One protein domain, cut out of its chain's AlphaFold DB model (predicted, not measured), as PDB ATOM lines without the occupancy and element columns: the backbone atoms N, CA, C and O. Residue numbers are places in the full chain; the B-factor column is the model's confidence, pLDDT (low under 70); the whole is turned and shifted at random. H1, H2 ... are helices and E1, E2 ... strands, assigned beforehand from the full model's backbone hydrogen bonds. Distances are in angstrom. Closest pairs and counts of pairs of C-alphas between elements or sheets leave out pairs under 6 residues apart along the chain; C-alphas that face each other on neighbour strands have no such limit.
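What this domain is: This is residues 102 to 179 of the 180 residues of an uncharacterized protein of Bacillus sp. M6-12 (UniProt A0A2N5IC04). A small five-stranded sheet, curled like part of a barrel, is grazed by one long helix, H1, whose residues 167 to 177 stick out beyond it and make the length. The printed part has 78 residues and is mixed, with E1 to E5 and then H1 along the chain; the antiparallel sheet runs E4 E3 E2 E1 E5. It is loose, with a radius of gyration of the C-alphas of 16.1 A, spanning 56 by 27 by 18 A.

How they stand to each other: E2, residues 119 to 125, has staggered neighbours: E1, residues 102 to 107, with N 104 and O 121 2.9 A apart, and E3, residues 129 to 131, with N 124 and O 131 2.8 A apart. E4, residues 136 to 138, completes a meander, each strand the antiparallel neighbour of the one before; N 130 and O 137 are 2.8 A apart. Edge strand E5, residues 143 to 146, neighbours E1, with N 105 and O 145 2.9 A apart. H1, residues 149 to 177, only grazes the sheet with residues 151 to 159; every O i to N i+4 pair is within hydrogen-bond range.

Where its parts are: E1 begins at C-alpha 102 (150.607, 144.827, 134.766). H1, 42.3 A long, ends at C-alpha 177 (142.686, 126.649, 176.641).

The domain as a whole: The printed part has no cut. The link E1 to E2 is long. Confidence is under 70 in 41 residues.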
ATOM      1  N   GLU A 102     150.139 143.908 133.725       68.19
ATOM      2  CA  GLU A 102     150.607 144.827 134.766       68.19
ATOM      3  C   GLU A 102     150.715 144.052 136.093       68.19
ATOM      4  O   GLU A 102     149.812 143.277 136.426       68.19
ATOM      5  N   PRO A 103     151.784 144.255 136.886       68.12
ATOM      6  CA  PRO A 103     151.845 143.724 138.238       68.12
ATOM      7  C   PRO A 103     150.897 144.526 139.142       68.12
ATOM      8  O   PRO A 103     150.974 145.760 139.232       68.12
ATOM      9  N   LEU A 104     149.987 143.828 139.819       69.88
ATOM     10  CA  LEU A 104     149.003 144.412 140.727       69.88
ATOM     11  C   LEU A 104     149.101 143.747 142.100       69.88
ATOM     12  O   LEU A 104     149.292 142.542 142.216       69.88
ATOM     13  N   ILE A 105     148.926 144.544 143.150       66.38
ATOM     14  CA  ILE A 105     148.725 144.043 144.511       66.38
ATOM     15  C   ILE A 105     147.244 143.710 144.638       66.38
ATOM     16  O   ILE A 105     146.401 144.604 144.475       66.38
ATOM     17  N   PHE A 106     146.930 142.447 144.913       65.81
ATOM     18  CA  PHE A 106     145.560 141.992 145.102       65.81
ATOM     19  C   PHE A 106     145.220 141.926 146.584       65.81
ATOM     20  O   PHE A 106     145.974 141.392 147.392       65.81
ATOM     21  N   LEU A 107     144.036 142.428 146.926       60.78
ATOM     22  CA  LEU A 107     143.371 142.084 148.174       60.78
ATOM     23  C   LEU A 107     142.270 141.089 147.811       60.78
ATOM     24  O   LEU A 107     141.127 141.467 147.538       60.78
ATOM     25  N   GLN A 108     142.648 139.814 147.685       51.41
ATOM     26  CA  GLN A 108     141.689 138.763 147.376       51.41
ATOM     27  C   GLN A 108     140.756 138.613 148.577       51.41
ATOM     28  O   GLN A 108     141.169 138.264 149.678       51.41
ATOM     29  N   LYS A 109     139.470 138.898 148.370       48.47
ATOM     30  CA  LYS A 109     138.419 138.567 149.332       48.47
ATOM     31  C   LYS A 109     138.224 137.043 149.325       48.47
ATOM     32  O   LYS A 109     137.281 136.548 148.721       48.47
ATOM     33  N   GLY A 110     139.123 136.296 149.967       46.00
ATOM     34  CA  GLY A 110     138.879 134.900 150.330       46.00
ATOM     35  C   GLY A 110     137.828 134.821 151.438       46.00
ATOM     36  O   GLY A 110     137.736 135.736 152.245       46.00
ATOM     37  N   TYR A 111     137.036 133.747 151.500       41.59
ATOM     38  CA  TYR A 111     135.924 133.540 152.452       41.59
ATOM     39  C   TYR A 111     136.287 133.674 153.961       41.59
ATOM     40  O   TYR A 111     135.397 133.602 154.806       41.59
ATOM     41  N   TYR A 112     137.554 133.930 154.321       41.75
ATOM     42  CA  TYR A 112     138.068 134.093 155.689       41.75
ATOM     43  C   TYR A 112     138.716 135.483 155.904       41.75
ATOM     44  O   TYR A 112     139.903 135.634 156.175       41.75
ATOM     45  N   HIS A 113     137.894 136.530 155.808       52.38
ATOM     46  CA  HIS A 113     138.247 137.959 155.687       52.38
ATOM     47  C   HIS A 113     138.989 138.672 156.847       52.38
ATOM     48  O   HIS A 113     138.760 139.865 157.056       52.38
ATOM     49  N   ARG A 114     139.869 138.037 157.627       51.06
ATOM     50  CA  ARG A 114     140.636 138.772 158.667       51.06
ATOM     51  C   ARG A 114     142.125 138.451 158.745       51.06
ATOM     52  O   ARG A 114     142.815 139.109 159.513       51.06
ATOM     53  N   LEU A 115     142.616 137.476 157.977       53.19
ATOM     54  CA  LEU A 115     143.957 136.913 158.172       53.19
ATOM     55  C   LEU A 115     144.744 136.640 156.877       53.19
ATOM     56  O   LEU A 115     145.781 135.971 156.929       53.19
ATOM     57  N   ASP A 116     144.291 137.156 155.738       62.56
ATOM     58  CA  ASP A 116     144.927 136.883 154.448       62.56
ATOM     59  C   ASP A 116     146.096 137.849 154.197       62.56
ATOM     60  O   ASP A 116     145.985 139.065 154.403       62.56
ATOM     61  N   LYS A 117     147.239 137.277 153.794       66.69
ATOM     62  CA  LYS A 117     148.421 138.032 153.359       66.69
ATOM     63  C   LYS A 117     148.109 138.750 152.045       66.69
ATOM     64  O   LYS A 117     147.292 138.290 151.252       66.69
ATOM     65  N   LEU A 118     148.759 139.887 151.828       72.44
ATOM     66  CA  LEU A 118     148.728 140.582 150.545       72.44
ATOM     67  C   LEU A 118     149.838 140.045 149.646       72.44
ATOM     68  O   LEU A 118     150.998 140.046 150.061       72.44
ATOM     69  N   ASP A 119     149.475 139.676 148.419       68.44
ATOM     70  CA  ASP A 119     150.395 139.156 147.409       68.44
ATOM     71  C   ASP A 119     150.340 139.986 146.113       68.44
ATOM     72  O   ASP A 119     149.332 140.623 145.765       68.44
ATOM     73  N   ILE A 120     151.465 139.996 145.391       72.19
ATOM     74  CA  ILE A 120     151.584 140.611 144.064       72.19
ATOM     75  C   ILE A 120     151.258 139.549 143.018       72.19
ATOM     76  O   ILE A 120     151.972 138.554 142.903       72.19
ATOM     77  N   HIS A 121     150.240 139.802 142.198       70.62
ATOM     78  CA  HIS A 121     149.932 138.965 141.043       70.62
ATOM     79  C   HIS A 121     150.074 139.760 139.746       70.62
ATOM     80  O   HIS A 121     149.765 140.954 139.671       70.62
ATOM     81  N   HIS A 122     150.536 139.079 138.703       67.44
ATOM     82  CA  HIS A 122     150.555 139.622 137.351       67.44
ATOM     83  C   HIS A 122     149.180 139.395 136.740       67.44
ATOM     84  O   HIS A 122     148.704 138.264 136.699       67.44
ATOM     85  N   ALA A 123     148.523 140.469 136.311       68.44
ATOM     86  CA  ALA A 123     147.177 140.366 135.777       68.44
ATOM     87  C   ALA A 123     146.974 141.249 134.550       68.44
ATOM     88  O   ALA A 123     147.520 142.348 134.417       68.44
ATOM     89  N   ILE A 124     146.119 140.764 133.658       70.19
ATOM     90  CA  ILE A 124     145.678 141.476 132.472       70.19
ATOM     91  C   ILE A 124     144.422 142.262 132.842       70.19
ATOM     92  O   ILE A 124     143.339 141.716 133.076       70.19
ATOM     93  N   VAL A 125     144.547 143.587 132.885       67.06
ATOM     94  CA  VAL A 125     143.416 144.476 133.172       67.06
ATOM     95  C   VAL A 125     142.658 144.772 131.883       67.06
ATOM     96  O   VAL A 125     143.117 145.526 131.029       67.06
ATOM     97  N   HIS A 126     141.448 144.241 131.747       65.88
ATOM     98  CA  HIS A 126     140.497 144.621 130.702       65.88
ATOM     99  C   HIS A 126     139.612 145.804 131.149       65.88
ATOM    100  O   HIS A 126     139.631 146.220 132.305       65.88
ATOM    101  N   ASP A 127     138.797 146.365 130.242       65.12
ATOM    102  CA  ASP A 127     137.924 147.519 130.561       65.12
ATOM    103  C   ASP A 127     136.998 147.285 131.764       65.12
ATOM    104  O   ASP A 127     136.757 148.202 132.547       65.12
ATOM    105  N   LYS A 128     136.478 146.062 131.920       63.75
ATOM    106  CA  LYS A 128     135.502 145.709 132.969       63.75
ATOM    107  C   LYS A 128     135.921 144.525 133.837       63.75
ATOM    108  O   LYS A 128     135.234 144.219 134.810       63.75
ATOM    109  N   THR A 129     137.012 143.853 133.490       65.50
ATOM    110  CA  THR A 129     137.434 142.606 134.133       65.50
ATOM    111  C   THR A 129     138.935 142.596 134.352       65.50
ATOM    112  O   THR A 129     139.665 143.197 133.573       65.50
ATOM    113  N   VAL A 130     139.386 141.903 135.385       66.62
ATOM    114  CA  VAL A 130     140.795 141.610 135.647       66.62
ATOM    115  C   VAL A 130     140.967 140.106 135.495       66.62
ATOM    116  O   VAL A 130     140.117 139.346 135.958       66.62
ATOM    117  N   ASP A 131     142.002 139.700 134.775       73.62
ATOM    118  CA  ASP A 131     142.320 138.305 134.497       73.62
ATOM    119  C   ASP A 131     143.699 138.005 135.088       73.62
ATOM    120  O   ASP A 131     144.676 138.631 134.683       73.62
ATOM    121  N   ASP A 132     143.769 137.134 136.090       66.12
ATOM    122  CA  ASP A 132     145.015 136.777 136.785       66.12
ATOM    123  C   ASP A 132     145.641 135.469 136.257       66.12
ATOM    124  O   ASP A 132     146.564 134.929 136.864       66.12
ATOM    125  N   GLY A 133     145.128 134.942 135.136       61.03
ATOM    126  CA  GLY A 133     145.569 133.684 134.529       61.03
ATOM    127  C   GLY A 133     144.908 132.427 135.107       61.03
ATOM    128  O   GLY A 133     144.919 131.390 134.446       61.03
ATOM    129  N   LEU A 134     144.280 132.505 136.286       59.25
ATOM    130  CA  LEU A 134     143.534 131.403 136.905       59.25
ATOM    131  C   LEU A 134     142.025 131.658 136.882       59.25
ATOM    132  O   LEU A 134     141.238 130.735 136.678       59.25
ATOM    133  N   THR A 135     141.608 132.904 137.098       59.28
ATOM    134  CA  THR A 135     140.207 133.299 137.221       59.28
ATOM    135  C   THR A 135     139.982 134.704 136.660       59.28
ATOM    136  O   THR A 135     140.751 135.640 136.872       59.28
ATOM    137  N   ARG A 136     138.855 134.893 135.962       59.88
ATOM    138  CA  ARG A 136     138.431 136.217 135.496       59.88
ATOM    139  C   ARG A 136     137.456 136.847 136.483       59.88
ATOM    140  O   ARG A 136     136.348 136.351 136.678       59.88
ATOM    141  N   PHE A 137     137.814 138.015 136.995       67.38
ATOM    142  CA  PHE A 137     137.007 138.764 137.951       67.38
ATOM    143  C   PHE A 137     136.480 140.060 137.353       67.38
ATOM    144  O   PHE A 137     137.102 140.659 136.473       67.38
ATOM    145  N   LYS A 138     135.329 140.542 137.827       61.59
ATOM    146  CA  LYS A 138     134.859 141.883 137.463       61.59
ATOM    147  C   LYS A 138     135.607 142.924 138.292       61.59
ATOM    148  O   LYS A 138     135.837 142.741 139.481       61.59
ATOM    149  N   LYS A 139     135.964 144.045 137.663       59.16
ATOM    150  CA  LYS A 139     136.833 145.082 138.252       59.16
ATOM    151  C   LYS A 139     136.293 145.678 139.564       59.16
ATOM    152  O   LYS A 139     137.074 146.169 140.362       59.16
ATOM    153  N   TYR A 140     134.975 145.668 139.766       58.62
ATOM    154  CA  TYR A 140     134.339 146.206 140.972       58.62
ATOM    155  C   TYR A 140     134.319 145.218 142.150       58.62
ATOM    156  O   TYR A 140     134.132 145.648 143.283       58.62
ATOM    157  N   ASP A 141     134.532 143.924 141.893       54.31
ATOM    158  CA  ASP A 141     134.546 142.879 142.925       54.31
ATOM    159  C   ASP A 141     135.930 142.734 143.584       54.31
ATOM    160  O   ASP A 141     136.053 142.125 144.646       54.31
ATOM    161  N   ILE A 142     136.973 143.322 142.981       60.81
ATOM    162  CA  ILE A 142     138.354 143.267 143.468       60.81
ATOM    163  C   ILE A 142     138.872 144.665 143.780       60.81
ATOM    164  O   ILE A 142     138.924 145.541 142.915       60.81
ATOM    165  N   HIS A 143     139.360 144.841 145.006       64.19
ATOM    166  CA  HIS A 143     140.216 145.967 145.351       64.19
ATOM    167  C   HIS A 143     141.661 145.595 145.017       64.19
ATOM    168  O   HIS A 143     142.270 144.765 145.686       64.19
ATOM    169  N   PHE A 144     142.202 146.202 143.964       67.19
ATOM    170  CA  PHE A 144     143.605 146.051 143.593       67.19
ATOM    171  C   PHE A 144     144.282 147.414 143.512       67.19
ATOM    172  O   PHE A 144     143.656 148.439 143.227       67.19
ATOM    173  N   ALA A 145     145.588 147.418 143.737       69.31
ATOM    174  CA  ALA A 145     146.419 148.598 143.603       69.31
ATOM    175  C   ALA A 145     147.558 148.314 142.626       69.31
ATOM    176  O   ALA A 145     148.225 147.291 142.720       69.31
ATOM    177  N   ARG A 146     147.822 149.253 141.710       73.56
ATOM    178  CA  ARG A 146     149.051 149.216 140.907       73.56
ATOM    179  C   ARG A 146     150.272 149.165 141.816       73.56
ATOM    180  O   ARG A 146     150.324 149.964 142.763       73.56
ATOM    181  N   VAL A 147     151.218 148.284 141.497       75.00
ATOM    182  CA  VAL A 147     152.486 148.170 142.221       75.00
ATOM    183  C   VAL A 147     153.282 149.459 142.042       75.00
ATOM    184  O   VAL A 147     153.496 149.947 140.935       75.00
ATOM    185  N   THR A 148     153.694 150.033 143.164       79.44
ATOM    186  CA  THR A 148     154.695 151.097 143.234       79.44
ATOM    187  C   THR A 148     155.647 150.752 144.379       79.44
ATOM    188  O   THR A 148     155.196 150.093 145.321       79.44
ATOM    189  N   PRO A 149     156.906 151.233 144.382       81.69
ATOM    190  CA  PRO A 149     157.866 150.897 145.441       81.69
ATOM    191  C   PRO A 149     157.328 151.182 146.852       81.69
ATOM    192  O   PRO A 149     157.448 150.371 147.763       81.69
ATOM    193  N   LYS A 150     156.615 152.306 147.012       83.62
ATOM    194  CA  LYS A 150     155.956 152.670 148.275       83.62
ATOM    195  C   LYS A 150     154.871 151.670 148.692       83.62
ATOM    196  O   LYS A 150     154.723 151.385 149.872       83.62
ATOM    197  N   LYS A 151     154.066 151.178 147.748       81.38
ATOM    198  CA  LYS A 151     152.976 150.239 148.053       81.38
ATOM    199  C   LYS A 151     153.488 148.832 148.329       81.38
ATOM    200  O   LYS A 151     152.914 148.155 149.167       81.38
ATOM    201  N   GLU A 152     154.562 148.427 147.665       80.50
ATOM    202  CA  GLU A 152     155.257 147.171 147.944       80.50
ATOM    203  C   GLU A 152     155.853 147.168 149.359       80.50
ATOM    204  O   GLU A 152     155.668 146.211 150.107       80.50
ATOM    205  N   GLN A 153     156.459 148.284 149.779       85.50
ATOM    206  CA  GLN A 153     156.917 148.447 151.158       85.50
ATOM    207  C   GLN A 153     155.759 148.348 152.165       85.50
ATOM    208  O   GLN A 153     155.840 147.580 153.119       85.50
ATOM    209  N   LEU A 154     154.656 149.070 151.929       85.69
ATOM    210  CA  LEU A 154     153.475 149.024 152.802       85.69
ATOM    211  C   LEU A 154     152.840 147.626 152.871       85.69
ATOM    212  O   LEU A 154     152.346 147.225 153.921       85.69
ATOM    213  N   MET A 155     152.851 146.884 151.762       83.81
ATOM    214  CA  MET A 155     152.384 145.499 151.704       83.81
ATOM    215  C   MET A 155     153.217 144.598 152.620       83.81
ATOM    216  O   MET A 155     152.663 143.802 153.375       83.81
ATOM    217  N   LYS A 156     154.542 144.760 152.581       84.12
ATOM    218  CA  LYS A 156     155.463 144.010 153.433       84.12
ATOM    219  C   LYS A 156     155.244 144.333 154.912       84.12
ATOM    220  O   LYS A 156     155.029 143.421 155.699       84.12
ATOM    221  N   GLU A 157     155.157 145.618 155.260       86.50
ATOM    222  CA  GLU A 157     154.861 146.065 156.629       86.50
ATOM    223  C   GLU A 157     153.516 145.530 157.152       86.50
ATOM    224  O   GLU A 157     153.396 145.187 158.328       86.50
ATOM    225  N   TYR A 158     152.493 145.452 156.293       85.06
ATOM    226  CA  TYR A 158     151.212 144.838 156.640       85.06
ATOM    227  C   TYR A 158     151.360 143.337 156.916       85.06
ATOM    228  O   TYR A 158     150.870 142.859 157.939       85.06
ATOM    229  N   ASN A 159     152.041 142.604 156.032       84.44
ATOM    230  CA  ASN A 159     152.236 141.161 156.174       84.44
ATOM    231  C   ASN A 159     153.059 140.814 157.427       84.44
ATOM    232  O   ASN A 159     152.703 139.869 158.129       84.44
ATOM    233  N   ASP A 160     154.086 141.604 157.745       86.69
ATOM    234  CA  ASP A 160     154.911 141.423 158.946       86.69
ATOM    235  C   ASP A 160     154.067 141.605 160.223       86.69
ATOM    236  O   ASP A 160     154.066 140.754 161.115       86.69
ATOM    237  N   LYS A 161     153.250 142.668 160.286       87.31
ATOM    238  CA  LYS A 161     152.321 142.899 161.410       87.31
ATOM    239  C   LYS A 161     151.247 141.822 161.519       87.31
ATOM    240  O   LYS A 161     150.802 141.495 162.618       87.31
ATOM    241  N   LEU A 162     150.803 141.281 160.389       85.38
ATOM    242  CA  LEU A 162     149.813 140.212 160.363       85.38
ATOM    243  C   LEU A 162     150.372 138.912 160.956       85.38
ATOM    244  O   LEU A 162     149.652 138.209 161.663       85.38
ATOM    245  N   GLU A 163     151.641 138.594 160.695       85.00
ATOM    246  CA  GLU A 163     152.317 137.455 161.325       85.00
ATOM    247  C   GLU A 163     152.477 137.646 162.834       85.00
ATOM    248  O   GLU A 163     152.171 136.728 163.597       85.00
ATOM    249  N   GLU A 164     152.873 138.843 163.273       86.31
ATOM    250  CA  GLU A 164     152.967 139.180 164.697       86.31
ATOM    251  C   GLU A 164     151.610 139.013 165.401       86.31
ATOM    252  O   GLU A 164     151.517 138.362 166.446       86.31
ATOM    253  N   PHE A 165     150.534 139.513 164.786       86.44
ATOM    254  CA  PHE A 165     149.178 139.358 165.303       86.44
ATOM    255  C   PHE A 165     148.746 137.887 165.391       86.44
ATOM    256  O   PHE A 165     148.192 137.479 166.409       86.44
ATOM    257  N   LYS A 166     149.022 137.073 164.362       82.75
ATOM    258  CA  LYS A 166     148.712 135.631 164.371       82.75
ATOM    259  C   LYS A 166     149.447 134.899 165.487       82.75
ATOM    260  O   LYS A 166     148.852 134.060 166.159       82.75
ATOM    261  N   LYS A 167     150.723 135.229 165.703       86.00
ATOM    262  CA  LYS A 167     151.514 134.646 166.787       86.00
ATOM    263  C   LYS A 167     150.921 135.000 168.150       86.00
ATOM    264  O   LYS A 167     150.658 134.103 168.941       86.00
ATOM    265  N   TYR A 168     150.625 136.280 168.385       86.38
ATOM    266  CA  TYR A 168     149.978 136.728 169.618       86.38
ATOM    267  C   TYR A 168     148.611 136.063 169.836       86.38
ATOM    268  O   TYR A 168     148.297 135.627 170.942       86.38
ATOM    269  N   GLN A 169     147.798 135.956 168.783       84.25
ATOM    270  CA  GLN A 169     146.495 135.300 168.840       84.25
ATOM    271  C   GLN A 169     146.626 133.834 169.276       84.25
ATOM    272  O   GLN A 169     145.891 133.410 170.166       84.25
ATOM    273  N   ASN A 170     147.568 133.084 168.697       83.31
ATOM    274  CA  ASN A 170     147.818 131.690 169.066       83.31
ATOM    275  C   ASN A 170     148.320 131.559 170.511       83.31
ATOM    276  O   ASN A 170     147.747 130.783 171.267       83.31
ATOM    277  N   GLU A 171     149.286 132.383 170.935       86.00
ATOM    278  CA  GLU A 171     149.771 132.396 172.327       86.00
ATOM    279  C   GLU A 171     148.645 132.697 173.333       86.00
ATOM    280  O   GLU A 171     148.630 132.183 174.453       86.00
ATOM    281  N   MET A 172     147.692 133.560 172.965       84.31
ATOM    282  CA  MET A 172     146.523 133.857 173.795       84.31
ATOM    283  C   MET A 172     145.524 132.701 173.827       84.31
ATOM    284  O   MET A 172     144.968 132.430 174.890       84.31
ATOM    285  N   PHE A 173     145.302 132.011 172.704       83.62
ATOM    286  CA  PHE A 173     144.487 130.795 172.680       83.62
ATOM    287  C   PHE A 173     145.095 129.700 173.565       83.62
ATOM    288  O   PHE A 173     144.389 129.179 174.424       83.62
ATOM    289  N   GLU A 174     146.392 129.421 173.434       84.44
ATOM    290  CA  GLU A 174     147.112 128.457 174.283       84.44
ATOM    291  C   GLU A 174     146.977 128.820 175.771       84.44
ATOM    292  O   GLU A 174     146.590 127.996 176.591       84.44
ATOM    293  N   LYS A 175     147.157 130.095 176.143       83.62
ATOM    294  CA  LYS A 175     146.989 130.536 177.545       83.62
ATOM    295  C   LYS A 175     145.580 130.341 178.108       83.62
ATOM    296  O   LYS A 175     145.448 130.196 179.324       83.62
ATOM    297  N   ILE A 176     144.548 130.435 177.268       81.94
ATOM    298  CA  ILE A 176     143.144 130.320 177.686       81.94
ATOM    299  C   ILE A 176     142.710 128.852 177.750       81.94
ATOM    300  O   ILE A 176     141.938 128.503 178.639       81.94
ATOM    301  N   PHE A 177     143.194 128.010 176.833       78.88
ATOM    302  CA  PHE A 177     142.686 126.649 176.641       78.88
ATOM    303  C   PHE A 177     143.669 125.526 177.017       78.88
ATOM    304  O   PHE A 177     143.220 124.398 177.171       78.88
ATOM    305  N   GLU A 178     144.964 125.802 177.219       66.12
ATOM    306  CA  GLU A 178     145.984 124.808 177.624       66.12
ATOM    307  C   GLU A 178     146.484 124.987 179.073       66.12
ATOM    308  O   GLU A 178     147.515 124.442 179.458       66.12
ATOM    309  N   LYS A 179     145.752 125.726 179.919       53.78
ATOM    310  CA  LYS A 179     145.928 125.653 181.382       53.78
ATOM    311  C   LYS A 179     145.004 124.586 181.980       53.78
ATOM    312  O   LYS A 179     143.983 124.927 182.575       53.78
TER     313      LYS A 179